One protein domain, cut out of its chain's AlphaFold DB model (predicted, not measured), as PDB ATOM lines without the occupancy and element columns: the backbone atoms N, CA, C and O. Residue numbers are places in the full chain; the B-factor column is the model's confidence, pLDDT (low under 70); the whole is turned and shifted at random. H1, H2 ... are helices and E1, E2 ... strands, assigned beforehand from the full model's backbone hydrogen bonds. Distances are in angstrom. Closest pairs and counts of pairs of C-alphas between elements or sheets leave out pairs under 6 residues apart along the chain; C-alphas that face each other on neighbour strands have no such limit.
ATOM      1  N   VAL A 151      14.988 -15.207  10.065       64.94
ATOM      2  CA  VAL A 151      15.005 -15.941   8.799       64.94
ATOM      3  C   VAL A 151      13.606 -15.891   8.192       64.94
ATOM      4  O   VAL A 151      12.621 -16.137   8.893       64.94
ATOM      5  N   SER A 152      13.516 -15.579   6.900       59.19
ATOM      6  CA  SER A 152      12.253 -15.608   6.154       59.19
ATOM      7  C   SER A 152      11.772 -17.023   5.843       59.19
ATOM      8  O   SER A 152      10.593 -17.219   5.575       59.19
ATOM      9  N   GLU A 153      12.661 -18.017   5.916       58.84
ATOM     10  CA  GLU A 153      12.369 -19.411   5.594       58.84
ATOM     11  C   GLU A 153      12.783 -20.347   6.737       58.84
ATOM     12  O   GLU A 153      13.956 -20.489   7.078       58.84
ATOM     13  N   ILE A 154      11.789 -21.017   7.326       57.16
ATOM     14  CA  ILE A 154      11.942 -21.991   8.426       57.16
ATOM     15  C   ILE A 154      12.626 -23.284   7.954       57.16
ATOM     16  O   ILE A 154      13.099 -24.070   8.772       57.16
ATOM     17  N   MET A 155      12.687 -23.529   6.641       54.91
ATOM     18  CA  MET A 155      12.833 -24.884   6.100       54.91
ATOM     19  C   MET A 155      14.174 -25.574   6.386       54.91
ATOM     20  O   MET A 155      14.270 -26.773   6.163       54.91
ATOM     21  N   ASN A 156      15.176 -24.881   6.936       66.50
ATOM     22  CA  ASN A 156      16.489 -25.465   7.230       66.50
ATOM     23  C   ASN A 156      17.033 -25.071   8.613       66.50
ATOM     24  O   ASN A 156      18.225 -24.792   8.763       66.50
ATOM     25  N   LEU A 157      16.178 -25.015   9.640       68.81
ATOM     26  CA  LEU A 157      16.674 -24.856  11.010       68.81
ATOM     27  C   LEU A 157      17.543 -26.055  11.397       68.81
ATOM     28  O   LEU A 157      17.187 -27.211  11.161       68.81
ATOM     29  N   SER A 158      18.684 -25.780  12.031       75.06
ATOM     30  CA  SER A 158      19.512 -26.854  12.574       75.06
ATOM     31  C   SER A 158      18.721 -27.661  13.620       75.06
ATOM     32  O   SER A 158      17.835 -27.111  14.284       75.06
ATOM     33  N   PRO A 159      19.052 -28.942  13.863       78.38
ATOM     34  CA  PRO A 159      18.378 -29.738  14.894       78.38
ATOM     35  C   PRO A 159      18.439 -29.133  16.308       78.38
ATOM     36  O   PRO A 159      17.599 -29.453  17.154       78.38
ATOM     37  N   CYS A 160      19.433 -28.280  16.585       77.81
ATOM     38  CA  CYS A 160      19.510 -27.484  17.810       77.81
ATOM     39  C   CYS A 160      18.485 -26.341  17.798       77.81
ATOM     40  O   CYS A 160      17.739 -26.182  18.758       77.81
ATOM     41  N   ASP A 161      18.387 -25.592  16.699       73.44
ATOM     42  CA  ASP A 161      17.454 -24.463  16.581       73.44
ATOM     43  C   ASP A 161      15.988 -24.910  16.644       73.44
ATOM     44  O   ASP A 161      15.174 -24.271  17.306       73.44
ATOM     45  N   ALA A 162      15.658 -26.047  16.024       71.81
ATOM     46  CA  ALA A 162      14.302 -26.596  16.047       71.81
ATOM     47  C   ALA A 162      13.828 -26.963  17.466       71.81
ATOM     48  O   ALA A 162      12.638 -26.891  17.774       71.81
ATOM     49  N   THR A 163      14.758 -27.344  18.349       68.81
ATOM     50  CA  THR A 163      14.425 -27.803  19.707       68.81
ATOM     51  C   THR A 163      14.406 -26.705  20.751       68.81
ATOM     52  O   THR A 163      13.591 -26.780  21.663       68.81
ATOM     53  N   LEU A 164      15.230 -25.665  20.600       69.50
ATOM     54  CA  LEU A 164      15.163 -24.478  21.464       69.50
ATOM     55  C   LEU A 164      13.876 -23.665  21.235       69.50
ATOM     56  O   LEU A 164      13.507 -22.815  22.044       69.50
ATOM     57  N   GLY A 165      13.168 -23.970  20.147       72.19
ATOM     58  CA  GLY A 165      11.909 -23.353  19.793       72.19
ATOM     59  C   GLY A 165      12.107 -22.115  18.934       72.19
ATOM     60  O   GLY A 165      13.106 -21.391  19.001       72.19
ATOM     61  N   SER A 166      11.100 -21.881  18.112       79.12
ATOM     62  CA  SER A 166      10.942 -20.681  17.322       79.12
ATOM     63  C   SER A 166       9.535 -20.151  17.537       79.12
ATOM     64  O   SER A 166       8.611 -20.899  17.885       79.12
ATOM     65  N   PHE A 167       9.362 -18.859  17.315       77.06
ATOM     66  CA  PHE A 167       8.033 -18.317  17.120       77.06
ATOM     67  C   PHE A 167       8.016 -17.379  15.922       77.06
ATOM     68  O   PHE A 167       8.954 -16.619  15.665       77.06
ATOM     69  N   ALA A 168       6.945 -17.488  15.143       72.12
ATOM     70  CA  ALA A 168       6.729 -16.643  13.984       72.12
ATOM     71  C   ALA A 168       6.174 -15.291  14.451       72.12
ATOM     72  O   ALA A 168       5.137 -15.228  15.113       72.12
ATOM     73  N   PHE A 169       6.862 -14.198  14.116       70.94
ATOM     74  CA  PHE A 169       6.343 -12.840  14.316       70.94
ATOM     75  C   PHE A 169       5.372 -12.451  13.204       70.94
ATOM     76  O   PHE A 169       4.319 -11.874  13.471       70.94
ATOM     77  N   CYS A 170       5.753 -12.756  11.967       68.69
ATOM     78  CA  CYS A 170       4.961 -12.603  10.755       68.69
ATOM     79  C   CYS A 170       5.423 -13.651   9.732       68.69
ATOM     80  O   CYS A 170       6.367 -14.402   9.990       68.69
ATOM     81  N   ASP A 171       4.773 -13.707   8.571       63.94
ATOM     82  CA  ASP A 171       4.971 -14.777   7.579       63.94
ATOM     83  C   ASP A 171       6.397 -14.898   7.021       63.94
ATOM     84  O   ASP A 171       6.739 -15.911   6.424       63.94
ATOM     85  N   HIS A 172       7.242 -13.894   7.240       68.94
ATOM     86  CA  HIS A 172       8.629 -13.844   6.772       68.94
ATOM     87  C   HIS A 172       9.615 -13.505   7.899       68.94
ATOM     88  O   HIS A 172      10.740 -13.088   7.627       68.94
ATOM     89  N   TYR A 173       9.198 -13.627   9.161       74.88
ATOM     90  CA  TYR A 173      10.043 -13.286  10.299       74.88
ATOM     91  C   TYR A 173       9.904 -14.329  11.395       74.88
ATOM     92  O   TYR A 173       8.924 -14.362  12.146       74.88
ATOM     93  N   VAL A 174      10.923 -15.173  11.498       80.44
ATOM     94  CA  VAL A 174      11.011 -16.216  12.514       80.44
ATOM     95  C   VAL A 174      12.066 -15.822  13.519       80.44
ATOM     96  O   VAL A 174      13.226 -15.585  13.169       80.44
ATOM     97  N   PHE A 175      11.653 -15.787  14.775       83.75
ATOM     98  CA  PHE A 175      12.533 -15.490  15.881       83.75
ATOM     99  C   PHE A 175      12.863 -16.770  16.629       83.75
ATOM    100  O   PHE A 175      11.990 -17.575  16.963       83.75
ATOM    101  N   LEU A 176      14.151 -16.972  16.846       86.06
ATOM    102  CA  LEU A 176      14.717 -18.149  17.477       86.06
ATOM    103  C   LEU A 176      15.110 -17.795  18.903       86.06
ATOM    104  O   LEU A 176      15.521 -16.671  19.179       86.06
ATOM    105  N   TYR A 177      15.064 -18.766  19.808       86.94
ATOM    106  CA  TYR A 177      15.468 -18.529  21.195       86.94
ATOM    107  C   TYR A 177      16.894 -17.961  21.314       86.94
ATOM    108  O   TYR A 177      17.158 -17.068  22.118       86.94
ATOM    109  N   LYS A 178      17.807 -18.384  20.430       85.06
ATOM    110  CA  LYS A 178      19.172 -17.840  20.370       85.06
ATOM    111  C   LYS A 178      19.221 -16.335  20.090       85.06
ATOM    112  O   LYS A 178      20.122 -15.656  20.564       85.06
ATOM    113  N   HIS A 179      18.249 -15.783  19.363       86.38
ATOM    114  CA  HIS A 179      18.156 -14.335  19.155       86.38
ATOM    115  C   HIS A 179      17.896 -13.599  20.469       86.38
ATOM    116  O   HIS A 179      18.485 -12.548  20.708       86.38
ATOM    117  N   LEU A 180      17.085 -14.190  21.352       87.75
ATOM    118  CA  LEU A 180      16.838 -13.679  22.699       87.75
ATOM    119  C   LEU A 180      18.122 -13.664  23.533       87.75
ATOM    120  O   LEU A 180      18.441 -12.663  24.171       87.75
ATOM    121  N   GLN A 181      18.881 -14.762  23.485       86.88
ATOM    122  CA  GLN A 181      20.171 -14.891  24.170       86.88
ATOM    123  C   GLN A 181      21.175 -13.839  23.680       86.88
ATOM    124  O   GLN A 181      21.819 -13.184  24.499       86.88
ATOM    125  N   LEU A 182      21.261 -13.617  22.363       85.38
ATOM    126  CA  LEU A 182      22.110 -12.566  21.793       85.38
ATOM    127  C   LEU A 182      21.698 -11.171  22.272       85.38
ATOM    128  O   LEU A 182      22.575 -10.386  22.622       85.38
ATOM    129  N   LEU A 183      20.394 -10.870  22.323       85.56
ATOM    130  CA  LEU A 183      19.876  -9.591  22.824       85.56
ATOM    131  C   LEU A 183      20.261  -9.339  24.280       85.56
ATOM    132  O   LEU A 183      20.802  -8.284  24.606       85.56
ATOM    133  N   ALA A 184      20.021 -10.309  25.162       85.88
ATOM    134  CA  ALA A 184      20.369 -10.154  26.572       85.88
ATOM    135  C   ALA A 184      21.883 -10.025  26.774       85.88
ATOM    136  O   ALA A 184      22.339  -9.226  27.591       85.88
ATOM    137  N   LYS A 185      22.673 -10.772  25.996       84.56
ATOM    138  CA  LYS A 185      24.133 -10.673  26.025       84.56
ATOM    139  C   LYS A 185      24.622  -9.297  25.570       84.56
ATOM    140  O   LYS A 185      25.484  -8.734  26.232       84.56
ATOM    141  N   ALA A 186      24.047  -8.757  24.494       83.12
ATOM    142  CA  ALA A 186      24.315  -7.400  24.014       83.12
ATOM    143  C   ALA A 186      24.087  -6.349  25.090       83.12
ATOM    144  O   ALA A 186      24.857  -5.403  25.237       83.12
ATOM    145  N   HIS A 187      22.979  -6.525  25.806       84.81
ATOM    146  CA  HIS A 187      22.564  -5.606  26.838       84.81
ATOM    147  C   HIS A 187      23.542  -5.612  28.006       84.81
ATOM    148  O   HIS A 187      23.935  -4.555  28.485       84.81
ATOM    149  N   ASN A 188      24.004  -6.792  28.412       83.31
ATOM    150  CA  ASN A 188      24.955  -6.930  29.512       83.31
ATOM    151  C   ASN A 188      26.382  -6.471  29.163       83.31
ATOM    152  O   ASN A 188      27.180  -6.267  30.073       83.31
ATOM    153  N   SER A 189      26.725  -6.338  27.879       81.06
ATOM    154  CA  SER A 189      28.051  -5.894  27.428       81.06
ATOM    155  C   SER A 189      28.120  -4.405  27.062       81.06
ATOM    156  O   SER A 189      29.104  -3.989  26.451       81.06
ATOM    157  N   ASP A 190      27.081  -3.618  27.373       78.44
ATOM    158  CA  ASP A 190      26.899  -2.228  26.917       78.44
ATOM    159  C   ASP A 190      26.962  -2.063  25.379       78.44
ATOM    160  O   ASP A 190      27.102  -0.961  24.846       78.44
ATOM    161  N   GLN A 191      26.792  -3.154  24.623       73.56
ATOM    162  CA  GLN A 191      26.743  -3.158  23.153       73.56
ATOM    163  C   GLN A 191      25.310  -3.025  22.609       73.56
ATOM    164  O   GLN A 191      25.057  -3.301  21.432       73.56
ATOM    165  N   VAL A 192      24.379  -2.569  23.453       65.88
ATOM    166  CA  VAL A 192      22.933  -2.428  23.193       65.88
ATOM    167  C   VAL A 192      22.658  -1.793  21.821       65.88
ATOM    168  O   VAL A 192      21.929  -2.347  21.001       65.88
ATOM    169  N   ASN A 193      23.348  -0.692  21.507       68.88
ATOM    170  CA  ASN A 193      23.117   0.098  20.292       68.88
ATOM    171  C   ASN A 193      23.348  -0.666  18.974       68.88
ATOM    172  O   ASN A 193      22.793  -0.285  17.937       68.88
ATOM    173  N   ALA A 194      24.201  -1.694  18.978       67.44
ATOM    174  CA  ALA A 194      24.493  -2.483  17.782       67.44
ATOM    175  C   ALA A 194      23.431  -3.561  17.534       67.44
ATOM    176  O   ALA A 194      23.148  -3.886  16.380       67.44
ATOM    177  N   LEU A 195      22.842  -4.098  18.606       66.31
ATOM    178  CA  LEU A 195      21.935  -5.237  18.536       66.31
ATOM    179  C   LEU A 195      20.461  -4.823  18.533       66.31
ATOM    180  O   LEU A 195      19.696  -5.483  17.843       66.31
ATOM    181  N   ASP A 196      20.072  -3.683  19.111       68.00
ATOM    182  CA  ASP A 196      18.708  -3.137  18.949       68.00
ATOM    183  C   ASP A 196      18.341  -2.975  17.464       68.00
ATOM    184  O   ASP A 196      17.299  -3.435  16.996       68.00
ATOM    185  N   LYS A 197      19.276  -2.435  16.671       71.69
ATOM    186  CA  LYS A 197      19.109  -2.259  15.218       71.69
ATOM    187  C   LYS A 197      18.978  -3.567  14.443       71.69
ATOM    188  O   LYS A 197      18.498  -3.556  13.315       71.69
ATOM    189  N   LEU A 198      19.461  -4.672  15.003       71.38
ATOM    190  CA  LEU A 198      19.421  -5.981  14.358       71.38
ATOM    191  C   LEU A 198      18.001  -6.562  14.361       71.38
ATOM    192  O   LEU A 198      17.636  -7.323  13.465       71.38
ATOM    193  N   PHE A 199      17.214  -6.192  15.370       78.75
ATOM    194  CA  PHE A 199      15.860  -6.693  15.577       78.75
ATOM    195  C   PHE A 199      14.780  -5.684  15.206       78.75
ATOM    196  O   PHE A 199      13.622  -6.076  15.043       78.75
ATOM    197  N   ASP A 200      15.165  -4.428  14.988       86.44
ATOM    198  CA  ASP A 200      14.331  -3.443  14.322       86.44
ATOM    199  C   ASP A 200      14.004  -3.903  12.898       86.44
ATOM    200  O   ASP A 200      14.864  -4.028  12.021       86.44
ATOM    201  N   HIS A 201      12.722  -4.150  12.656       86.75
ATOM    202  CA  HIS A 201      12.234  -4.578  11.357       86.75
ATOM    203  C   HIS A 201      11.093  -3.691  10.901       86.75
ATOM    204  O   HIS A 201      10.217  -3.318  11.676       86.75
ATOM    205  N   TYR A 202      11.103  -3.365   9.615       90.19
ATOM    206  CA  TYR A 202      10.045  -2.598   8.996       90.19
ATOM    207  C   TYR A 202       9.755  -3.162   7.614       90.19
ATOM    208  O   TYR A 202      10.658  -3.304   6.785       90.19
ATOM    209  N   CYS A 203       8.490  -3.455   7.348       89.31
ATOM    210  CA  CYS A 203       8.053  -3.856   6.024       89.31
ATOM    211  C   CYS A 203       6.724  -3.201   5.663       89.31
ATOM    212  O   CYS A 203       5.936  -2.791   6.518       89.31
ATOM    213  N   VAL A 204       6.512  -3.060   4.356       92.06
ATOM    214  CA  VAL A 204       5.276  -2.530   3.790       92.06
ATOM    215  C   VAL A 204       4.786  -3.530   2.760       92.06
ATOM    216  O   VAL A 204       5.521  -3.930   1.855       92.06
ATOM    217  N   GLY A 205       3.537  -3.936   2.909       90.94
ATOM    218  CA  GLY A 205       2.841  -4.803   1.979       90.94
ATOM    219  C   GLY A 205       1.525  -4.186   1.537       90.94
ATOM    220  O   GLY A 205       1.095  -3.130   2.020       90.94
ATOM    221  N   ARG A 206       0.880  -4.879   0.607       92.94
ATOM    222  CA  ARG A 206      -0.525  -4.652   0.284       92.94
ATOM    223  C   ARG A 206      -1.323  -5.909   0.571       92.94
ATOM    224  O   ARG A 206      -0.827  -7.015   0.363       92.94
ATOM    225  N   THR A 207      -2.542  -5.725   1.054       89.94
ATOM    226  CA  THR A 207      -3.513  -6.811   1.133       89.94
ATOM    227  C   THR A 207      -4.022  -7.157  -0.278       89.94
ATOM    228  O   THR A 207      -3.935  -6.319  -1.179       89.94
ATOM    229  N   PRO A 208      -4.580  -8.358  -0.493       88.88
ATOM    230  CA  PRO A 208      -5.410  -8.722  -1.639       88.88
ATOM    231  C   PRO A 208      -6.445  -7.667  -2.062       88.88
ATOM    232  O   PRO A 208      -6.681  -7.487  -3.252       88.88
ATOM    233  N   GLN A 209      -7.028  -6.929  -1.113       89.44
ATOM    234  CA  GLN A 209      -7.988  -5.843  -1.363       89.44
ATOM    235  C   GLN A 209      -7.311  -4.533  -1.806       89.44
ATOM    236  O   GLN A 209      -7.979  -3.554  -2.135       89.44
ATOM    237  N   GLY A 210      -5.978  -4.498  -1.826       93.19
ATOM    238  CA  GLY A 210      -5.173  -3.337  -2.190       93.19
ATOM    239  C   GLY A 210      -4.874  -2.384  -1.030       93.19
ATOM    240  O   GLY A 210      -4.165  -1.391  -1.252       93.19
ATOM    241  N   ASP A 211      -5.350  -2.680   0.187       93.19
ATOM    242  CA  ASP A 211      -5.080  -1.882   1.385       93.19
ATOM    243  C   ASP A 211      -3.591  -1.899   1.710       93.19
ATOM    244  O   ASP A 211      -2.901  -2.904   1.532       93.19
ATOM    245  N   LYS A 212      -3.076  -0.782   2.218       94.50
ATOM    246  CA  LYS A 212      -1.667  -0.693   2.605       94.50
ATOM    247  C   LYS A 212      -1.505  -1.199   4.035       94.50
ATOM    248  O   LYS A 212      -2.142  -0.675   4.945       94.50
ATOM    249  N   LEU A 213      -0.615  -2.167   4.230       93.56
ATOM    250  CA  LEU A 213      -0.255  -2.695   5.541       93.56
ATOM    251  C   LEU A 213       1.218  -2.396   5.819       93.56
ATOM    252  O   LEU A 213       2.100  -2.869   5.107       93.56
ATOM    253  N   GLU A 214       1.487  -1.621   6.860       93.88
ATOM    254  CA  GLU A 214       2.833  -1.427   7.393       93.88
ATOM    255  C   GLU A 214       3.000  -2.262   8.659       93.88
ATOM    256  O   GLU A 214       2.087  -2.357   9.482       93.88
ATOM    257  N   PHE A 215       4.181  -2.840   8.828       91.81
ATOM    258  CA  PHE A 215       4.572  -3.549  10.034       91.81
ATOM    259  C   PHE A 215       5.902  -2.992  10.529       91.81
ATOM    260  O   PHE A 215       6.868  -2.911   9.774       91.81
ATOM    261  N   GLU A 216       5.938  -2.610  11.800       92.50
ATOM    262  CA  GLU A 216       7.136  -2.219  12.533       92.50
ATOM    263  C   GLU A 216       7.323  -3.189  13.705       92.50
ATOM    264  O   GLU A 216       6.401  -3.431  14.483       92.50
ATOM    265  N   LEU A 217       8.531  -3.711  13.857       90.62
ATOM    266  CA  LEU A 217       8.972  -4.455  15.022       90.62
ATOM    267  C   LEU A 217      10.138  -3.711  15.649       90.62
ATOM    268  O   LEU A 217      11.061  -3.318  14.942       90.62
ATOM    269  N   LYS A 218      10.092  -3.550  16.968       91.38
ATOM    270  CA  LYS A 218      11.196  -3.018  17.763       91.38
ATOM    271  C   LYS A 218      11.480  -3.927  18.938       91.38
ATOM    272  O   LYS A 218      10.537  -4.373  19.595       91.38
ATOM    273  N   ALA A 219      12.753  -4.178  19.197       90.06
ATOM    274  CA  ALA A 219      13.198  -4.854  20.405       90.06
ATOM    275  C   ALA A 219      13.628  -3.821  21.448       90.06
ATOM    276  O   ALA A 219      14.082  -2.729  21.116       90.06
ATOM    277  N   SER A 220      13.483  -4.171  22.716       88.94
ATOM    278  CA  SER A 220      14.053  -3.418  23.829       88.94
ATOM    279  C   SER A 220      14.355  -4.370  24.974       88.94
ATOM    280  O   SER A 220      13.653  -5.365  25.147       88.94
ATOM    281  N   VAL A 221      15.355  -4.058  25.790       89.12
ATOM    282  CA  VAL A 221      15.667  -4.834  26.994       89.12
ATOM    283  C   VAL A 221      15.432  -3.957  28.221       89.12
ATOM    284  O   VAL A 221      15.926  -2.837  28.302       89.12
ATOM    285  N   SER A 222      14.627  -4.458  29.153       88.31
ATOM    286  CA  SER A 222      14.349  -3.846  30.452       88.31
ATOM    287  C   SER A 222      15.136  -4.592  31.532       88.31
ATOM    288  O   SER A 222      15.063  -5.822  31.578       88.31
ATOM    289  N   PRO A 223      15.813  -3.900  32.467       87.50
ATOM    290  CA  PRO A 223      16.484  -4.556  33.590       87.50
ATOM    291  C   PRO A 223      15.546  -5.427  34.438       87.50
ATOM    292  O   PRO A 223      15.961  -6.444  34.988       87.50
ATOM    293  N   ARG A 224      14.272  -5.031  34.548       90.56
ATOM    294  CA  ARG A 224      13.278  -5.737  35.364       90.56
ATOM    295  C   ARG A 224      12.639  -6.899  34.614       90.56
ATOM    296  O   ARG A 224      12.500  -7.986  35.166       90.56
ATOM    297  N   ASP A 225      12.248  -6.649  33.373       87.81
ATOM    298  CA  ASP A 225      11.334  -7.529  32.639       87.81
ATOM    299  C   ASP A 225      12.046  -8.345  31.551       87.81
ATOM    300  O   ASP A 225      11.419  -9.150  30.867       87.81
ATOM    301  N   GLY A 226      13.355  -8.148  31.380       90.81
ATOM    302  CA  GLY A 226      14.150  -8.793  30.345       90.81
ATOM    303  C   GLY A 226      13.825  -8.255  28.956       90.81
ATOM    304  O   GLY A 226      13.600  -7.057  28.767       90.81
ATOM    305  N   VAL A 227      13.833  -9.133  27.957       91.12
ATOM    306  CA  VAL A 227      13.628  -8.734  26.565       91.12
ATOM    307  C   VAL A 227      12.141  -8.536  26.280       91.12
ATOM    308  O   VAL A 227      11.295  -9.378  26.589       91.12
ATOM    309  N   GLN A 228      11.836  -7.420  25.631       92.31
ATOM    310  CA  GLN A 228      10.504  -7.036  25.201       92.31
ATOM    311  C   GLN A 228      10.498  -6.730  23.706       92.31
ATOM    312  O   GLN A 228      11.460  -6.193  23.155       92.31
ATOM    313  N   PHE A 229       9.376  -7.028  23.059       92.06
ATOM    314  CA  PHE A 229       9.133  -6.646  21.674       92.06
ATOM    315  C   PHE A 229       7.907  -5.761  21.563       92.06
ATOM    316  O   PHE A 229       6.862  -6.045  22.145       92.06
ATOM    317  N   ARG A 230       8.009  -4.721  20.741       93.62
ATOM    318  CA  ARG A 230       6.879  -3.909  20.308       93.62
ATOM    319  C   ARG A 230       6.616  -4.165  18.833       93.62
ATOM    320  O   ARG A 230       7.372  -3.706  17.981       93.62
ATOM    321  N   LYS A 231       5.517  -4.853  18.541       92.88
ATOM    322  CA  LYS A 231       4.953  -4.958  17.194       92.88
ATOM    323  C   LYS A 231       3.984  -3.807  16.976       92.88
ATOM    324  O   LYS A 231       3.173  -3.508  17.851       92.88
ATOM    325  N   GLN A 232       4.013  -3.201  15.805       94.44
ATOM    326  CA  GLN A 232       3.026  -2.223  15.394       94.44
ATOM    327  C   GLN A 232       2.598  -2.495  13.957       94.44
ATOM    328  O   GLN A 232       3.401  -2.424  13.035       94.44
ATOM    329  N   TYR A 233       1.313  -2.779  13.781       93.56
ATOM    330  CA  TYR A 233       0.672  -2.915  12.483       93.56
ATOM    331  C   TYR A 233      -0.098  -1.634  12.192       93.56
ATOM    332  O   TYR A 233      -0.817  -1.136  13.063       93.56
ATOM    333  N   ARG A 234       0.042  -1.105  10.979       94.62
ATOM    334  CA  ARG A 234      -0.727   0.043  10.490       94.62
ATOM    335  C   ARG A 234      -1.413  -0.348   9.198       94.62
ATOM    336  O   ARG A 234      -0.763  -0.500   8.168       94.62
ATOM    337  N   LEU A 235      -2.721  -0.527   9.270       93.75
ATOM    338  CA  LEU A 235      -3.554  -0.841   8.122       93.75
ATOM    339  C   LEU A 235      -4.268   0.428   7.663       93.75
ATOM    340  O   LEU A 235      -5.009   1.036   8.435       93.75
ATOM    341  N   GLN A 236      -4.052   0.822   6.414       94.25
ATOM    342  CA  GLN A 236      -4.721   1.957   5.788       94.25
ATOM    343  C   GLN A 236      -5.746   1.425   4.794       94.25
ATOM    344  O   GLN A 236      -5.367   0.860   3.767       94.25
ATOM    345  N   THR A 237      -7.026   1.618   5.107       91.69
ATOM    346  CA  THR A 237      -8.135   1.113   4.293       91.69
ATOM    347  C   THR A 237      -9.239   2.162   4.124       91.69
ATOM    348  O   THR A 237      -9.627   2.819   5.099       91.69
ATOM    349  N   PRO A 238      -9.775   2.351   2.905       89.56
ATOM    350  CA  PRO A 238     -10.958   3.178   2.692       89.56
ATOM    351  C   PRO A 238     -12.255   2.483   3.145       89.56
ATOM    352  O   PRO A 238     -13.267   3.156   3.318       89.56
ATOM    353  N   LYS A 239     -12.236   1.158   3.354       85.50
ATOM    354  CA  LYS A 239     -13.426   0.302   3.478       85.50
ATOM    355  C   LYS A 239     -13.399  -0.575   4.737       85.50
ATOM    356  O   LYS A 239     -13.490  -1.793   4.659       85.50
ATOM    357  N   ILE A 240     -13.326   0.044   5.920       77.94
ATOM    358  CA  ILE A 240     -13.291  -0.696   7.203       77.94
ATOM    359  C   ILE A 240     -14.438  -1.706   7.338       77.94
ATOM    360  O   ILE A 240     -14.229  -2.808   7.833       77.94
ATOM    361  N   VAL A 241     -15.654  -1.313   6.952       77.44
ATOM    362  CA  VAL A 241     -16.858  -2.111   7.223       77.44
ATOM    363  C   VAL A 241     -16.995  -3.281   6.248       77.44
ATOM    364  O   VAL A 241     -17.434  -4.352   6.651       77.44
ATOM    365  N   GLU A 242     -16.617  -3.089   4.983       81.50
ATOM    366  CA  GLU A 242     -16.793  -4.106   3.935       81.50
ATOM    367  C   GLU A 242     -15.821  -5.283   4.110       81.50
ATOM    368  O   GLU A 242     -16.197  -6.423   3.852       81.50
ATOM    369  N   ASP A 243     -14.609  -5.022   4.613       80.62
ATOM    370  CA  ASP A 243     -13.523  -6.007   4.719       80.62
ATOM    371  C   ASP A 243     -13.170  -6.365   6.174       80.62
ATOM    372  O   ASP A 243     -12.067  -6.828   6.481       80.62
ATOM    373  N   ILE A 244     -14.113  -6.170   7.097       73.81
ATOM    374  CA  ILE A 244     -13.842  -6.234   8.535       73.81
ATOM    375  C   ILE A 244     -13.294  -7.584   8.995       73.81
ATOM    376  O   ILE A 244     -12.316  -7.627   9.742       73.81
ATOM    377  N   ASP A 245     -13.863  -8.694   8.527       78.38
ATOM    378  CA  ASP A 245     -13.413 -10.036   8.902       78.38
ATOM    379  C   ASP A 245     -11.990 -10.288   8.404       78.38
ATOM    380  O   ASP A 245     -11.163 -10.905   9.081       78.38
ATOM    381  N   TYR A 246     -11.672  -9.759   7.226       83.38
ATOM    382  CA  TYR A 246     -10.356  -9.877   6.631       83.38
ATOM    383  C   TYR A 246      -9.310  -9.072   7.417       83.38
ATOM    384  O   TYR A 246      -8.277  -9.611   7.824       83.38
ATOM    385  N   HIS A 247      -9.604  -7.804   7.713       82.31
ATOM    386  CA  HIS A 247      -8.735  -6.940   8.520       82.31
ATOM    387  C   HIS A 247      -8.555  -7.476   9.940       82.31
ATOM    388  O   HIS A 247      -7.449  -7.435  10.482       82.31
ATOM    389  N   THR A 248      -9.617  -8.045  10.517       78.00
ATOM    390  CA  THR A 248      -9.577  -8.763  11.796       78.00
ATOM    391  C   THR A 248      -8.566  -9.892  11.730       78.00
ATOM    392  O   THR A 248      -7.649  -9.943  12.543       78.00
ATOM    393  N   ASN A 249      -8.675 -10.770  10.740       81.00
ATOM    394  CA  ASN A 249      -7.795 -11.924  10.635       81.00
ATOM    395  C   ASN A 249      -6.322 -11.524  10.463       81.00
ATOM    396  O   ASN A 249      -5.450 -12.132  11.078       81.00
ATOM    397  N   ILE A 250      -6.013 -10.474   9.699       82.38
ATOM    398  CA  ILE A 250      -4.626  -9.987   9.596       82.38
ATOM    399  C   ILE A 250      -4.123  -9.472  10.944       82.38
ATOM    400  O   ILE A 250      -3.066  -9.884  11.423       82.38
ATOM    401  N   LEU A 251      -4.863  -8.544  11.553       83.25
ATOM    402  CA  LEU A 251      -4.384  -7.818  12.726       83.25
ATOM    403  C   LEU A 251      -4.354  -8.721  13.968       83.25
ATOM    404  O   LEU A 251      -3.376  -8.713  14.711       83.25
ATOM    405  N   TYR A 252      -5.369  -9.563  14.174       78.38
ATOM    406  CA  TYR A 252      -5.454 -10.436  15.352       78.38
ATOM    407  C   TYR A 252      -4.425 -11.554  15.326       78.38
ATOM    408  O   TYR A 252      -3.925 -11.949  16.381       78.38
ATOM    409  N   GLY A 253      -4.028 -11.994  14.130       78.94
ATOM    410  CA  GLY A 253      -2.901 -12.911  13.961       78.94
ATOM    411  C   GLY A 253      -1.605 -12.338  14.518       78.94
ATOM    412  O   GLY A 253      -0.741 -13.087  14.964       78.94
ATOM    413  N   GLY A 254      -1.496 -11.009  14.560       81.31
ATOM    414  CA  GLY A 254      -0.352 -10.298  15.112       81.31
ATOM    415  C   GLY A 254      -0.301 -10.217  16.642       81.31
ATOM    416  O   GLY A 254       0.785  -9.973  17.179       81.31
ATOM    417  N   ILE A 255      -1.422 -10.426  17.355       86.25
ATOM    418  CA  ILE A 255      -1.506 -10.270  18.823       86.25
ATOM    419  C   ILE A 255      -0.871 -11.470  19.537       86.25
ATOM    420  O   ILE A 255       0.196 -11.352  20.142       86.25
ATOM    421  N   CYS A 256      -1.553 -12.614  19.502       85.31
ATOM    422  CA  CYS A 256      -1.094 -13.931  19.946       85.31
ATOM    423  C   CYS A 256      -2.155 -14.980  19.582       85.31
ATOM    424  O   CYS A 256      -3.315 -14.639  19.341       85.31
ATOM    425  N   GLU A 257      -1.791 -16.262  19.614       81.56
ATOM    426  CA  GLU A 257      -2.728 -17.356  19.311       81.56
ATOM    427  C   GLU A 257      -3.889 -17.461  20.323       81.56
ATOM    428  O   GLU A 257      -4.957 -17.972  19.986       81.56
ATOM    429  N   HIS A 258      -3.727 -16.931  21.542       81.75
ATOM    430  CA  HIS A 258      -4.736 -16.995  22.609       81.75
ATOM    431  C   HIS A 258      -5.886 -16.005  22.406       81.75
ATOM    432  O   HIS A 258      -7.042 -16.332  22.663       81.75
ATOM    433  N   GLU A 259      -5.576 -14.806  21.911       80.88
ATOM    434  CA  GLU A 259      -6.555 -13.730  21.710       80.88
ATOM    435  C   GLU A 259      -7.275 -13.831  20.363       80.88
ATOM    436  O   GLU A 259      -8.315 -13.201  20.175       80.88
ATOM    437  N   TRP A 260      -6.781 -14.661  19.437       72.62
ATOM    438  CA  TRP A 260      -7.410 -14.872  18.129       72.62
ATOM    439  C   TRP A 260      -8.898 -15.241  18.244       72.62
ATOM    440  O   TRP A 260      -9.724 -14.787  17.456       72.62
ATOM    441  N   ARG A 261      -9.269 -16.036  19.258       68.06
ATOM    442  CA  ARG A 261     -10.659 -16.480  19.470       68.06
ATOM    443  C   ARG A 261     -11.577 -15.390  20.037       68.06
ATOM    444  O   ARG A 261     -12.792 -15.511  19.915       68.06
ATOM    445  N   SER A 262     -11.014 -14.327  20.608       65.31
ATOM    446  CA  SER A 262     -11.752 -13.211  21.218       65.31
ATOM    447  C   SER A 262     -12.102 -12.095  20.217       65.31
ATOM    448  O   SER A 262     -12.782 -11.129  20.579       65.31
ATOM    449  N   GLY A 263     -11.670 -12.227  18.955       61.53
ATOM    450  CA  GLY A 263     -11.785 -11.224  17.884       61.53
ATOM    451  C   GLY A 263     -13.147 -10.526  17.713       61.53
ATOM    452  O   GLY A 263     -13.155  -9.305  17.533       61.53
ATOM    453  N   PRO A 264     -14.304 -11.209  17.836       61.72
ATOM    454  CA  PRO A 264     -15.607 -10.583  17.590       61.72
ATOM    455  C   PRO A 264     -15.969  -9.434  18.549       61.72
ATOM    456  O   PRO A 264     -16.728  -8.539  18.182       61.72
ATOM    457  N   MET A 265     -15.439  -9.408  19.781       59.88
ATOM    458  CA  MET A 265     -15.854  -8.410  20.783       59.88
ATOM    459  C   MET A 265     -15.288  -7.005  20.551       59.88
ATOM    460  O   MET A 265     -15.890  -6.016  20.970       59.88
ATOM    461  N   PHE A 266     -14.142  -6.887  19.894       58.09
ATOM    462  CA  PHE A 266     -13.457  -5.605  19.712       58.09
ATOM    463  C   PHE A 266     -13.992  -4.792  18.541       58.09
ATOM    464  O   PHE A 266     -14.131  -3.570  18.636       58.09
ATOM    465  N   TRP A 267     -14.319  -5.470  17.442       63.62
ATOM    466  CA  TRP A 267     -14.817  -4.821  16.233       63.62
ATOM    467  C   TRP A 267     -16.197  -4.219  16.414       63.62
ATOM    468  O   TRP A 267     -16.542  -3.260  15.735       63.62
ATOM    469  N   ASN A 268     -16.929  -4.663  17.432       65.25
ATOM    470  CA  ASN A 268     -18.145  -3.995  17.858       65.25
ATOM    471  C   ASN A 268     -17.910  -2.534  18.287       65.25
ATOM    472  O   ASN A 268     -18.819  -1.736  18.077       65.25
ATOM    473  N   CYS A 269     -16.735  -2.135  18.821       62.59
ATOM    474  CA  CYS A 269     -16.461  -0.697  19.016       62.59
ATOM    475  C   CYS A 269     -16.101  -0.030  17.674       62.59
ATOM    476  O   CYS A 269     -16.710   0.972  17.318       62.59
ATOM    477  N   ALA A 270     -15.201  -0.601  16.867       59.84
ATOM    478  CA  ALA A 270     -14.810  -0.016  15.572       59.84
ATOM    479  C   ALA A 270     -15.994   0.183  14.595       59.84
ATOM    480  O   ALA A 270     -16.085   1.228  13.951       59.84
ATOM    481  N   ASN A 271     -16.942  -0.759  14.553       62.56
ATOM    482  CA  ASN A 271     -18.194  -0.652  13.796       62.56
ATOM    483  C   ASN A 271     -19.097   0.464  14.319       62.56
ATOM    484  O   ASN A 271     -19.673   1.212  13.536       62.56
ATOM    485  N   ARG A 272     -19.192   0.626  15.645       65.25
ATOM    486  CA  ARG A 272     -19.952   1.730  16.256       65.25
ATOM    487  C   ARG A 272     -19.331   3.103  15.982       65.25
ATOM    488  O   ARG A 272     -20.045   4.098  16.045       65.25
ATOM    489  N   HIS A 273     -18.037   3.160  15.665       59.72
ATOM    490  CA  HIS A 273     -17.301   4.400  15.400       59.72
ATOM    491  C   HIS A 273     -17.019   4.676  13.921       59.72
ATOM    492  O   HIS A 273     -16.339   5.652  13.617       59.72
ATOM    493  N   SER A 274     -17.562   3.872  13.002       54.91
ATOM    494  CA  SER A 274     -17.350   4.036  11.558       54.91
ATOM    495  C   SER A 274     -18.553   4.599  10.776       54.91
ATOM    496  O   SER A 274     -18.900   4.026   9.745       54.91
ATOM    497  N   PRO A 275     -19.201   5.723  11.145       57.00
ATOM    498  CA  PRO A 275     -19.840   6.540  10.121       57.00
ATOM    499  C   PRO A 275     -18.744   7.261   9.310       57.00
ATOM    500  O   PRO A 275     -17.930   7.980   9.903       57.00
ATOM    501  N   PRO A 276     -18.696   7.117   7.973       50.62
ATOM    502  CA  PRO A 276     -17.779   7.888   7.140       50.62
ATOM    503  C   PRO A 276     -17.978   9.394   7.369       50.62
ATOM    504  O   PRO A 276     -19.093   9.898   7.254       50.62
ATOM    505  N   GLY A 277     -16.905  10.120   7.694       54.25
ATOM    506  CA  GLY A 277     -16.910  11.589   7.782       54.25
ATOM    507  C   GLY A 277     -17.237  12.200   9.152       54.25
ATOM    508  O   GLY A 277     -17.156  13.419   9.289       54.25
ATOM    509  N   ALA A 278     -17.543  11.403  10.179       55.91
ATOM    510  CA  ALA A 278     -17.707  11.922  11.537       55.91
ATOM    511  C   ALA A 278     -16.375  11.861  12.305       55.91
ATOM    512  O   ALA A 278     -15.849  10.781  12.570       55.91
ATOM    513  N   LEU A 279     -15.841  13.022  12.705       55.06
ATOM    514  CA  LEU A 279     -14.805  13.127  13.740       55.06
ATOM    515  C   LEU A 279     -15.420  12.704  15.082       55.06
ATOM    516  O   LEU A 279     -15.819  13.543  15.887       55.06
ATOM    517  N   LEU A 280     -15.585  11.400  15.299       55.47
ATOM    518  CA  LEU A 280     -16.068  10.904  16.578       55.47
ATOM    519  C   LEU A 280     -14.959  11.036  17.635       55.47
ATOM    520  O   LEU A 280     -13.790  10.781  17.332       55.47
ATOM    521  N   PRO A 281     -15.309  11.421  18.878       57.41
ATOM    522  CA  PRO A 281     -14.376  11.373  19.998       57.41
ATOM    523  C   PRO A 281     -13.873   9.938  20.194       57.41
ATOM    524  O   PRO A 281     -14.573   8.971  19.876       57.41
ATOM    525  N   SER A 282     -12.649   9.791  20.699       62.41
ATOM    526  CA  SER A 282     -12.029   8.479  20.869       62.41
ATOM    527  C   SER A 282     -12.892   7.545  21.737       62.41
ATOM    528  O   SER A 282     -13.370   7.917  22.809       62.41
ATOM    529  N   CYS A 283     -13.117   6.305  21.277       67.56
ATOM    530  CA  CYS A 283     -13.749   5.253  22.088       67.56
ATOM    531  C   CYS A 283     -12.833   4.961  23.279       67.56
ATOM    532  O   CYS A 283     -11.783   4.343  23.090       67.56
ATOM    533  N   ALA A 284     -13.239   5.336  24.496       69.56
ATOM    534  CA  ALA A 284     -12.480   5.031  25.715       69.56
ATOM    535  C   ALA A 284     -12.148   3.526  25.828       69.56
ATOM    536  O   ALA A 284     -11.063   3.152  26.266       69.56
ATOM    537  N   SER A 285     -13.040   2.649  25.348       70.56
ATOM    538  CA  SER A 285     -12.813   1.198  25.313       70.56
ATOM    539  C   SER A 285     -11.846   0.719  24.217       70.56
ATOM    540  O   SER A 285     -11.291  -0.373  24.354       70.56
ATOM    541  N   CYS A 286     -11.641   1.482  23.135       67.19
ATOM    542  CA  CYS A 286     -10.614   1.193  22.121       67.19
ATOM    543  C   CYS A 286      -9.240   1.686  22.572       67.19
ATOM    544  O   CYS A 286      -8.239   1.021  22.329       67.19
ATOM    545  N   GLU A 287      -9.182   2.835  23.245       71.69
ATOM    546  CA  GLU A 287      -7.911   3.404  23.699       71.69
ATOM    547  C   GLU A 287      -7.306   2.661  24.891       71.69
ATOM    548  O   GLU A 287      -6.112   2.805  25.158       71.69
ATOM    549  N   GLN A 288      -8.079   1.826  25.580       85.81
ATOM    550  CA  GLN A 288      -7.576   1.043  26.698       85.81
ATOM    551  C   GLN A 288      -6.591  -0.045  26.241       85.81
ATOM    552  O   GLN A 288      -6.896  -0.874  25.382       85.81
ATOM    553  N   ILE A 289      -5.418  -0.077  26.878       90.94
ATOM    554  CA  ILE A 289      -4.470  -1.189  26.761       90.94
ATOM    555  C   ILE A 289      -5.105  -2.425  27.396       90.94
ATOM    556  O   ILE A 289      -5.515  -2.394  28.558       90.94
ATOM    557  N   ARG A 290      -5.168  -3.520  26.641       89.50
ATOM    558  CA  ARG A 290      -5.655  -4.818  27.119       89.50
ATOM    559  C   ARG A 290      -4.494  -5.773  27.310       89.50
ATOM    560  O   ARG A 290      -3.406  -5.543  26.789       89.50
ATOM    561  N   SER A 291      -4.719  -6.836  28.069       90.19
ATOM    562  CA  SER A 291      -3.717  -7.865  28.328       90.19
ATOM    563  C   SER A 291      -4.304  -9.232  28.036       90.19
ATOM    564  O   SER A 291      -5.415  -9.527  28.469       90.19
ATOM    565  N   CYS A 292      -3.551 -10.061  27.321       87.88
ATOM    566  CA  CYS A 292      -3.868 -11.469  27.179       87.88
ATOM    567  C   CYS A 292      -3.761 -12.141  28.546       87.88
ATOM    568  O   CYS A 292      -2.719 -12.055  29.200       87.88
ATOM    569  N   ALA A 293      -4.819 -12.836  28.960       83.25
ATOM    570  CA  ALA A 293      -4.855 -13.510  30.255       83.25
ATOM    571  C   ALA A 293      -3.812 -14.635  30.371       83.25
ATOM    572  O   ALA A 293      -3.472 -15.027  31.484       83.25
ATOM    573  N   VAL A 294      -3.300 -15.137  29.238       83.88
ATOM    574  CA  VAL A 294      -2.410 -16.301  29.230       83.88
ATOM    575  C   VAL A 294      -0.947 -15.955  28.986       83.88
ATOM    576  O   VAL A 294      -0.111 -16.227  29.839       83.88
ATOM    577  N   CYS A 295      -0.617 -15.307  27.866       84.50
ATOM    578  CA  CYS A 295       0.774 -14.951  27.557       84.50
ATOM    579  C   CYS A 295       1.176 -13.551  28.032       84.50
ATOM    580  O   CYS A 295       2.272 -13.101  27.724       84.50
ATOM    581  N   ARG A 296       0.287 -12.835  28.736       87.62
ATOM    582  CA  ARG A 296       0.511 -11.477  29.272       87.62
ATOM    583  C   ARG A 296       0.831 -10.398  28.233       87.62
ATOM    584  O   ARG A 296       1.039  -9.250  28.621       87.62
ATOM    585  N   ASN A 297       0.784 -10.716  26.933       90.62
ATOM    586  CA  ASN A 297       0.901  -9.723  25.867       90.62
ATOM    587  C   ASN A 297      -0.071  -8.582  26.110       90.62
ATOM    588  O   ASN A 297      -1.278  -8.800  26.249       90.62
ATOM    589  N   LYS A 298       0.454  -7.364  26.108       93.50
ATOM    590  CA  LYS A 298      -0.368  -6.164  26.142       93.50
ATOM    591  C   LYS A 298      -0.627  -5.725  24.716       93.50
ATOM    592  O   LYS A 298       0.246  -5.850  23.863       93.50
ATOM    593  N   TYR A 299      -1.805  -5.200  24.436       92.62
ATOM    594  CA  TYR A 299      -2.100  -4.679  23.111       92.62
ATOM    595  C   TYR A 299      -3.099  -3.532  23.158       92.62
ATOM    596  O   TYR A 299      -3.887  -3.397  24.093       92.62
ATOM    597  N   GLN A 300      -3.034  -2.679  22.143       91.44
ATOM    598  CA  GLN A 300      -3.885  -1.510  21.984       91.44
ATOM    599  C   GLN A 300      -4.247  -1.360  20.512       91.44
ATOM    600  O   GLN A 300      -3.378  -1.453  19.643       91.44
ATOM    601  N   VAL A 301      -5.524  -1.100  20.237       86.62
ATOM    602  CA  VAL A 301      -6.034  -0.863  18.885       86.62
ATOM    603  C   VAL A 301      -6.545   0.563  18.805       86.62
ATOM    604  O   VAL A 301      -7.403   0.970  19.581       86.62
ATOM    605  N   ARG A 302      -6.039   1.332  17.847       87.19
ATOM    606  CA  ARG A 302      -6.475   2.707  17.601       87.19
ATOM    607  C   ARG A 302      -6.989   2.821  16.179       87.19
ATOM    608  O   ARG A 302      -6.355   2.313  15.263       87.19
ATOM    609  N   VAL A 303      -8.110   3.508  16.000       85.50
ATOM    610  CA  VAL A 303      -8.629   3.866  14.677       85.50
ATOM    611  C   VAL A 303      -8.453   5.366  14.523       85.50
ATOM    612  O   VAL A 303      -8.965   6.138  15.330       85.50
ATOM    613  N   ILE A 304      -7.667   5.770  13.532       87.69
ATOM    614  CA  ILE A 304      -7.335   7.162  13.258       87.69
ATOM    615  C   ILE A 304      -8.015   7.537  11.936       87.69
ATOM    616  O   ILE A 304      -7.563   7.082  10.879       87.69
ATOM    617  N   PRO A 305      -9.092   8.341  11.960       87.06
ATOM    618  CA  PRO A 305      -9.730   8.791  10.731       87.06
ATOM    619  C   PRO A 305      -8.775   9.713   9.963       87.06
ATOM    620  O   PRO A 305      -8.171  10.627  10.534       87.06
ATOM    621  N   ARG A 306      -8.615   9.474   8.660       89.94
ATOM    622  CA  ARG A 306      -7.889  10.344   7.722       89.94
ATOM    623  C   ARG A 306      -8.855  10.816   6.637       89.94
ATOM    624  O   ARG A 306      -9.941  10.271   6.484       89.94
ATOM    625  N   THR A 307      -8.450  11.813   5.854       89.06
ATOM    626  CA  THR A 307      -9.314  12.436   4.836       89.06
ATOM    627  C   THR A 307      -9.897  11.432   3.833       89.06
ATOM    628  O   THR A 307     -11.045  11.577   3.442       89.06
ATOM    629  N   ASN A 308      -9.127  10.406   3.447       88.94
ATOM    630  CA  ASN A 308      -9.492   9.476   2.366       88.94
ATOM    631  C   ASN A 308      -9.532   7.999   2.791       88.94
ATOM    632  O   ASN A 308      -9.831   7.130   1.977       88.94
ATOM    633  N   PHE A 309      -9.154   7.695   4.027       89.12
ATOM    634  CA  PHE A 309      -9.081   6.332   4.541       89.12
ATOM    635  C   PHE A 309      -9.101   6.360   6.063       89.12
ATOM    636  O   PHE A 309      -8.894   7.401   6.684       89.12
ATOM    637  N   ASN A 310      -9.295   5.204   6.674       86.81
ATOM    638  CA  ASN A 310      -9.058   5.031   8.093       86.81
ATOM    639  C   ASN A 310      -7.737   4.295   8.293       86.81
ATOM    640  O   ASN A 310      -7.412   3.356   7.563       86.81
ATOM    641  N   GLU A 311      -6.964   4.739   9.277       91.62
ATOM    642  CA  GLU A 311      -5.731   4.083   9.687       91.62
ATOM    643  C   GLU A 311      -5.978   3.319  10.988       91.62
ATOM    644  O   GLU A 311      -6.210   3.915  12.041       91.62
ATOM    645  N   ILE A 312      -5.939   1.993  10.915       90.00
ATOM    646  CA  ILE A 312      -6.044   1.115  12.076       90.00
ATOM    647  C   ILE A 312      -4.630   0.791  12.544       90.00
ATOM    648  O   ILE A 312      -3.850   0.166  11.825       90.00
ATOM    649  N   VAL A 313      -4.301   1.211  13.760       92.19
ATOM    650  CA  VAL A 313      -3.010   0.972  14.401       92.19
ATOM    651  C   VAL A 313      -3.189  -0.050  15.513       92.19
ATOM    652  O   VAL A 313      -3.747   0.264  16.565       92.19
ATOM    653  N   LEU A 314      -2.683  -1.262  15.304       92.25
ATOM    654  CA  LEU A 314      -2.549  -2.269  16.354       92.25
ATOM    655  C   LEU A 314      -1.123  -2.216  16.894       92.25
ATOM    656  O   LEU A 314      -0.174  -2.459  16.156       92.25
ATOM    657  N   THR A 315      -0.969  -1.940  18.185       94.12
ATOM    658  CA  THR A 315       0.315  -2.060  18.887       94.12
ATOM    659  C   THR A 315       0.246  -3.234  19.854       94.12
ATOM    660  O   THR A 315      -0.706  -3.332  20.623       94.12
ATOM    661  N   VAL A 316       1.241  -4.118  19.812       93.62
ATOM    662  CA  VAL A 316       1.367  -5.288  20.689       93.62
ATOM    663  C   VAL A 316       2.716  -5.213  21.390       93.62
ATOM    664  O   VAL A 316       3.753  -5.130  20.733       93.62
ATOM    665  N   TRP A 317       2.698  -5.260  22.715       94.56
ATOM    666  CA  TRP A 317       3.875  -5.388  23.560       94.56
ATOM    667  C   TRP A 317       3.961  -6.827  24.055       94.56
ATOM    668  O   TRP A 317       3.039  -7.328  24.703       94.56
ATOM    669  N   MET A 318       5.064  -7.484  23.720       92.50
ATOM    670  CA  MET A 318       5.364  -8.854  24.106       92.50
ATOM    671  C   MET A 318       6.471  -8.858  25.144       92.50
ATOM    672  O   MET A 318       7.520  -8.251  24.929       92.50
ATOM    673  N   GLU A 319       6.241  -9.562  26.243       91.50
ATOM    674  CA  GLU A 319       7.198  -9.712  27.335       91.50
ATOM    675  C   GLU A 319       7.796 -11.121  27.251       91.50
ATOM    676  O   GLU A 319       7.163 -12.095  27.650       91.50
ATOM    677  N   LEU A 320       9.010 -11.243  26.705       90.38
ATOM    678  CA  LEU A 320       9.668 -12.544  26.526       90.38
ATOM    679  C   LEU A 320      10.521 -12.953  27.730       90.38
ATOM    680  O   LEU A 320      10.893 -14.119  27.843       90.38
ATOM    681  N   GLY A 321      10.805 -12.022  28.642       91.25
ATOM    682  CA  GLY A 321      11.605 -12.288  29.830       91.25
ATOM    683  C   GLY A 321      13.104 -12.367  29.546       91.25
ATOM    684  O   GLY A 321      13.601 -11.988  28.482       91.25
ATOM    685  N   TRP A 322      13.848 -12.848  30.541       91.25
ATOM    686  CA  TRP A 322      15.273 -13.125  30.399       91.25
ATOM    687  C   TRP A 322      15.490 -14.487  29.730       91.25
ATOM    688  O   TRP A 322      14.825 -15.455  30.103       91.25
ATOM    689  N   PRO A 323      16.453 -14.612  28.800       88.62
ATOM    690  CA  PRO A 323      16.771 -15.869  28.131       88.62
ATOM    691  C   PRO A 323      17.614 -16.794  29.024       88.62
ATOM    692  O   PRO A 323      18.667 -17.288  28.618       88.62
ATOM    693  N   THR A 324      17.161 -17.045  30.250       84.75
ATOM    694  CA  THR A 324      17.799 -18.004  31.160       84.75
ATOM    695  C   THR A 324      17.530 -19.444  30.729       84.75
ATOM    696  O   THR A 324      18.402 -20.301  30.862       84.75
ATOM    697  N   SER A 325      16.343 -19.712  30.176       85.06
ATOM    698  CA  SER A 325      15.938 -21.031  29.695       85.06
ATOM    699  C   SER A 325      14.923 -20.955  28.539       85.06
ATOM    700  O   SER A 325      13.963 -20.175  28.624       85.06
ATOM    701  N   PRO A 326      15.066 -21.800  27.491       82.38
ATOM    702  CA  PRO A 326      14.055 -21.959  26.439       82.38
ATOM    703  C   PRO A 326      12.755 -22.581  26.968       82.38
ATOM    704  O   PRO A 326      11.767 -22.662  26.246       82.38
ATOM    705  N   PHE A 327      12.739 -23.015  28.229       82.31
ATOM    706  CA  PHE A 327      11.562 -23.534  28.918       82.31
ATOM    707  C   PHE A 327      10.925 -22.503  29.857       82.31
ATOM    708  O   PHE A 327      10.009 -22.830  30.605       82.31
ATOM    709  N   SER A 328      11.398 -21.252  29.843       84.00
ATOM    710  CA  SER A 328      10.768 -20.185  30.619       84.00
ATOM    711  C   SER A 328       9.317 -19.970  30.174       84.00
ATOM    712  O   SER A 328       9.001 -20.011  28.984       84.00
ATOM    713  N   VAL A 329       8.429 -19.709  31.139       83.38
ATOM    714  CA  VAL A 329       6.991 -19.511  30.885       83.38
ATOM    715  C   VAL A 329       6.753 -18.394  29.875       83.38
ATOM    716  O   VAL A 329       5.960 -18.562  28.953       83.38
ATOM    717  N   SER A 330       7.481 -17.283  30.018       86.06
ATOM    718  CA  SER A 330       7.391 -16.136  29.113       86.06
ATOM    719  C   SER A 330       7.722 -16.515  27.671       86.06
ATOM    720  O   SER A 330       7.029 -16.085  26.759       86.06
ATOM    721  N   TRP A 331       8.722 -17.370  27.445       86.50
ATOM    722  CA  TRP A 331       9.047 -17.849  26.103       86.50
ATOM    723  C   TRP A 331       8.045 -18.884  25.585       86.50
ATOM    724  O   TRP A 331       7.533 -18.767  24.470       86.50
ATOM    725  N   LEU A 332       7.739 -19.902  26.396       84.00
ATOM    726  CA  LEU A 332       6.860 -21.004  26.005       84.00
ATOM    727  C   LEU A 332       5.443 -20.535  25.675       84.00
ATOM    728  O   LEU A 332       4.823 -21.093  24.771       84.00
ATOM    729  N   ALA A 333       4.962 -19.476  26.331       83.38
ATOM    730  CA  ALA A 333       3.669 -18.859  26.042       83.38
ATOM    731  C   ALA A 333       3.569 -18.250  24.626       83.38
ATOM    732  O   ALA A 333       2.492 -17.811  24.220       83.38
ATOM    733  N   HIS A 334       4.666 -18.205  23.864       81.31
ATOM    734  CA  HIS A 334       4.693 -17.716  22.484       81.31
ATOM    735  C   HIS A 334       5.073 -18.776  21.448       81.31
ATOM    736  O   HIS A 334       5.058 -18.477  20.254       81.31
ATOM    737  N   ARG A 335       5.407 -20.003  21.862       77.50
ATOM    738  CA  ARG A 335       5.835 -21.061  20.939       77.50
ATOM    739  C   ARG A 335       4.656 -21.540  20.083       77.50
ATOM    740  O   ARG A 335       3.609 -21.914  20.607       77.50
ATOM    741  N   VAL A 336       4.853 -21.568  18.764       63.28
ATOM    742  CA  VAL A 336       3.848 -22.042  17.794       63.28
ATOM    743  C   VAL A 336       3.504 -23.506  18.082       63.28
ATOM    744  O   VAL A 336       4.404 -24.343  18.158       63.28
ATOM    745  N   GLY A 337       2.214 -23.817  18.236       58.41
ATOM    746  CA  GLY A 337       1.737 -25.189  18.462       58.41
ATOM    747  C   GLY A 337       1.898 -25.711  19.894       58.41
ATOM    748  O   GLY A 337       1.653 -26.889  20.145       58.41
ATOM    749  N   GLY A 338       2.281 -24.862  20.850       50.75
ATOM    750  CA  GLY A 338       2.304 -25.242  22.258       50.75
ATOM    751  C   GLY A 338       0.889 -25.493  22.779       50.75
ATOM    752  O   GLY A 338       0.124 -24.553  22.983       50.75
ATOM    753  N   ASN A 339       0.537 -26.754  23.044       49.41
ATOM    754  CA  ASN A 339      -0.608 -27.055  23.897       49.41
ATOM    755  C   ASN A 339      -0.296 -26.526  25.307       49.41
ATOM    756  O   ASN A 339       0.456 -27.144  26.063       49.41
ATOM    757  N   MET A 340      -0.812 -25.342  25.641       50.00
ATOM    758  CA  MET A 340      -0.499 -24.675  26.906       50.00
ATOM    759  C   MET A 340      -0.946 -25.451  28.140       50.00
ATOM    760  O   MET A 340      -0.354 -25.237  29.191       50.00
ATOM    761  N   ASP A 341      -1.892 -26.388  28.033       54.06
ATOM    762  CA  ASP A 341      -2.203 -27.286  29.152       54.06
ATOM    763  C   ASP A 341      -0.974 -28.106  29.572       54.06
ATOM    764  O   ASP A 341      -0.794 -28.379  30.756       54.06
ATOM    765  N   GLY A 342      -0.086 -28.443  28.630       52.94
ATOM    766  CA  GLY A 342       1.201 -29.063  28.930       52.94
ATOM    767  C   GLY A 342       2.190 -28.073  29.544       52.94
ATOM    768  O   GLY A 342       2.775 -28.360  30.582       52.94
ATOM    769  N   ALA A 343       2.352 -26.890  28.944       51.44
ATOM    770  CA  ALA A 343       3.340 -25.900  29.390       51.44
ATOM    771  C   ALA A 343       3.005 -25.264  30.754       51.44
ATOM    772  O   ALA A 343       3.907 -25.046  31.555       51.44
ATOM    773  N   LEU A 344       1.727 -25.000  31.047       52.22
ATOM    774  CA  LEU A 344       1.273 -24.495  32.349       52.22
ATOM    775  C   LEU A 344       1.359 -25.572  33.432       52.22
ATOM    776  O   LEU A 344       1.806 -25.266  34.530       52.22
ATOM    777  N   ARG A 345       1.002 -26.834  33.139       51.88
ATOM    778  CA  ARG A 345       1.220 -27.946  34.088       51.88
ATOM    779  C   ARG A 345       2.706 -28.161  34.379       51.88
ATOM    780  O   ARG A 345       3.053 -28.407  35.523       51.88
ATOM    781  N   PHE A 346       3.556 -28.018  33.363       51.53
ATOM    782  CA  PHE A 346       5.012 -28.139  33.467       51.53
ATOM    783  C   PHE A 346       5.667 -26.967  34.215       51.53
ATOM    784  O   PHE A 346       6.628 -27.151  34.947       51.53
ATOM    785  N   ALA A 347       5.146 -25.750  34.053       47.88
ATOM    786  CA  ALA A 347       5.650 -24.562  34.741       47.88
ATOM    787  C   ALA A 347       5.184 -24.435  36.199       47.88
ATOM    788  O   ALA A 347       5.787 -23.688  36.964       47.88
ATOM    789  N   LEU A 348       4.082 -25.101  36.557       51.12
ATOM    790  CA  LEU A 348       3.497 -25.088  37.900       51.12
ATOM    791  C   LEU A 348       3.881 -26.320  38.737       51.12
ATOM    792  O   LEU A 348       3.488 -26.392  39.898       51.12
ATOM    793  N   SER A 349       4.615 -27.289  38.180       52.78
ATOM    794  CA  SER A 349       5.220 -28.364  38.969       52.78
ATOM    795  C   SER A 349       6.526 -27.863  39.587       52.78
ATOM    796  O   SER A 349       7.483 -27.599  38.863       52.78
ATOM    797  N   ASP A 350       6.572 -27.750  40.915       38.72
ATOM    798  CA  ASP A 350       7.754 -27.310  41.681       38.72
ATOM    799  C   ASP A 350       8.966 -28.270  41.572       38.72
ATOM    800  O   ASP A 350      10.067 -27.941  42.010       38.72
ATOM    801  N   GLU A 351       8.794 -29.439  40.952       44.09
ATOM    802  CA  GLU A 351       9.833 -30.445  40.711       44.09
ATOM    803  C   GLU A 351      10.250 -30.433  39.234       44.09
ATOM    804  O   GLU A 351       9.793 -31.233  38.422       44.09
ATOM    805  N   PHE A 352      11.102 -29.482  38.853       50.38
ATOM    806  CA  PHE A 352      11.752 -29.506  37.542       50.38
ATOM    807  C   PHE A 352      13.043 -30.328  37.626       50.38
ATOM    808  O   PHE A 352      14.073 -29.820  38.076       50.38
ATOM    809  N   ASP A 353      12.993 -31.579  37.160       52.22
ATOM    810  CA  ASP A 353      14.191 -32.321  36.767       52.22
ATOM    811  C   ASP A 353      14.464 -32.079  35.265       52.22
ATOM    812  O   ASP A 353      13.685 -32.521  34.413       52.22
ATOM    813  N   PRO A 354      15.547 -31.371  34.890       47.72
ATOM    814  CA  PRO A 354      15.916 -31.166  33.490       47.72
ATOM    815  C   PRO A 354      16.219 -32.466  32.722       47.72
ATOM    816  O   PRO A 354      16.317 -32.413  31.494       47.72
ATOM    817  N   GLU A 355      16.376 -33.611  33.395       48.78
ATOM    818  CA  GLU A 355      16.525 -34.923  32.751       48.78
ATOM    819  C   GLU A 355      15.178 -35.579  32.387       48.78
ATOM    820  O   GLU A 355      15.142 -36.433  31.499       48.78
ATOM    821  N   GLU A 356      14.056 -35.120  32.955       51.00
ATOM    822  CA  GLU A 356      12.704 -35.641  32.699       51.00
ATOM    823  C   GLU A 356      11.878 -34.753  31.751       51.00
ATOM    824  O   GLU A 356      10.669 -34.586  31.917       51.00
ATOM    825  N   ILE A 357      12.493 -34.164  30.719       54.53
ATOM    826  CA  ILE A 357      11.725 -33.398  29.723       54.53
ATOM    827  C   ILE A 357      10.760 -34.357  29.003       54.53
ATOM    828  O   ILE A 357      11.215 -35.249  28.278       54.53
ATOM    829  N   PRO A 358       9.431 -34.185  29.126       50.09
ATOM    830  CA  PRO A 358       8.492 -35.127  28.545       50.09
ATOM    831  C   PRO A 358       8.591 -35.149  27.019       50.09
ATOM    832  O   PRO A 358       8.646 -34.102  26.372       50.09
ATOM    833  N   ASN A 359       8.505 -36.339  26.420       44.84
ATOM    834  CA  ASN A 359       8.599 -36.525  24.967       44.84
ATOM    835  C   ASN A 359       7.607 -35.666  24.153       44.84
ATOM    836  O   ASN A 359       7.886 -35.348  22.998       44.84
ATOM    837  N   TRP A 360       6.480 -35.241  24.738       49.00
ATOM    838  CA  TRP A 360       5.501 -34.368  24.078       49.00
ATOM    839  C   TRP A 360       6.013 -32.934  23.837       49.00
ATOM    840  O   TRP A 360       5.535 -32.279  22.917       49.00
ATOM    841  N   VAL A 361       7.025 -32.456  24.576       45.41
ATOM    842  CA  VAL A 361       7.673 -31.142  24.348       45.41
ATOM    843  C   VAL A 361       8.387 -31.085  22.984       45.41
ATOM    844  O   VAL A 361       8.615 -29.999  22.429       45.41
ATOM    845  N   PHE A 362       8.713 -32.255  22.427       46.47
ATOM    846  CA  PHE A 362       9.429 -32.432  21.165       46.47
ATOM    847  C   PHE A 362       8.563 -32.970  20.020       46.47
ATOM    848  O   PHE A 362       9.071 -33.113  18.911       46.47
ATOM    849  N   GLN A 363       7.280 -33.258  20.251       39.81
ATOM    850  CA  GLN A 363       6.392 -33.716  19.185       39.81
ATOM    851  C   GLN A 363       5.928 -32.516  18.356       39.81
ATOM    852  O   GLN A 363       5.003 -31.799  18.724       39.81
TER     853      GLN A 363
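What this domain is: This is residues 151 to 363 of the 366 residues of an uncharacterized protein of Helicocarpus griseus UAMH5409 (UniProt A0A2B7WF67). A twisted sheet of five antiparallel strands makes a long slab, with H4 over one face and the helical hairpin H2 and H3 at the end where E4 finishes and E5 starts. H5 and H6 sit by edge strand E6, H7 lies near the end of E7, and a small hairpin, E1 and E2, leads into H2. The 213 printed residues hold nine helices and seven strands, in the order H1 E1 E2 H2 H3 E3 E4 E5 H4 H5 H6 E6 E7 H7 H8 H9; the large sheet runs E3 E4 E5 E7 E6 and the class is mixed. The whole is compact, radius of gyration of the C-alphas 18.9 A, yet elongated, spanning 62 by 38 by 35 A.

Where its parts are: H1, residues 159 to 164, begins at C-alpha 159 (18.378, -29.738, 14.894). E1, 166 to 170, and E2, 173 to 176, precede H2, 177 to 188, 17.1 A long, and H3, 192 to 199. E3 is 201 to 206, 16.9 A; E4, 212 to 222, 32.3 A; E5, 226 to 237, 35.7 A. H4 is 244 to 253, H5 264 to 272, H6 284 to 287. E6, 298 to 305, spans 23.4 A and E7, 310 to 321, 34.6 A. H7, 329 to 332, H8, 340 to 347, and H9, 359 to 362, follow; C-alpha 362 is at (9.429, -32.432, 21.165).

How they stand to each other: E3 E4 E5 form a meander, each strand the antiparallel neighbour of the one before. N 203 and O 215 are 3.0 A apart, N 218 and O 230 2.9 A, N 231 and O 316 of E5 and E7 2.8 A, N 302 and O 313 of E6 and E7 2.8 A, and N 167 and O 175 of E1 and E2 2.9 A, within hydrogen-bond range. H4 is on the sheet at a height of 10.0 A, along the strands. H2 and H3 touch, C-alphas of Ala 186 and Val 192 closest at 5.2 A, at a shallow tilt of 21 degrees, opposite ways. H5 and H6 touch, closest C-alphas Cys 269 and Cys 286, 6.9 A, and only graze the sheet, as does H7. H7 touches H8, closest C-alphas Val 329 and Ala 347, 6.5 A. H1 touches H2, closest C-alphas Leu 164 and Tyr 177, 6.0 A. H2, H4 and H8 have every O i to N i+4 pair within range; H1 has 1 of 2, H3 1 of 4 with 3 of 5 O i to N i+3, H5 2 of 5 with 3 of 6.

The domain as a whole: The C-alphas of Gly 277 and Glu 355 are the two farthest apart, 62.5 A. The printed part has no cut; links H5 to H6 and H8 to H9 are long. Mean pLDDT of the printed part is 76.4, and residues 261 to 284 and 336 to 363 are among those under 70.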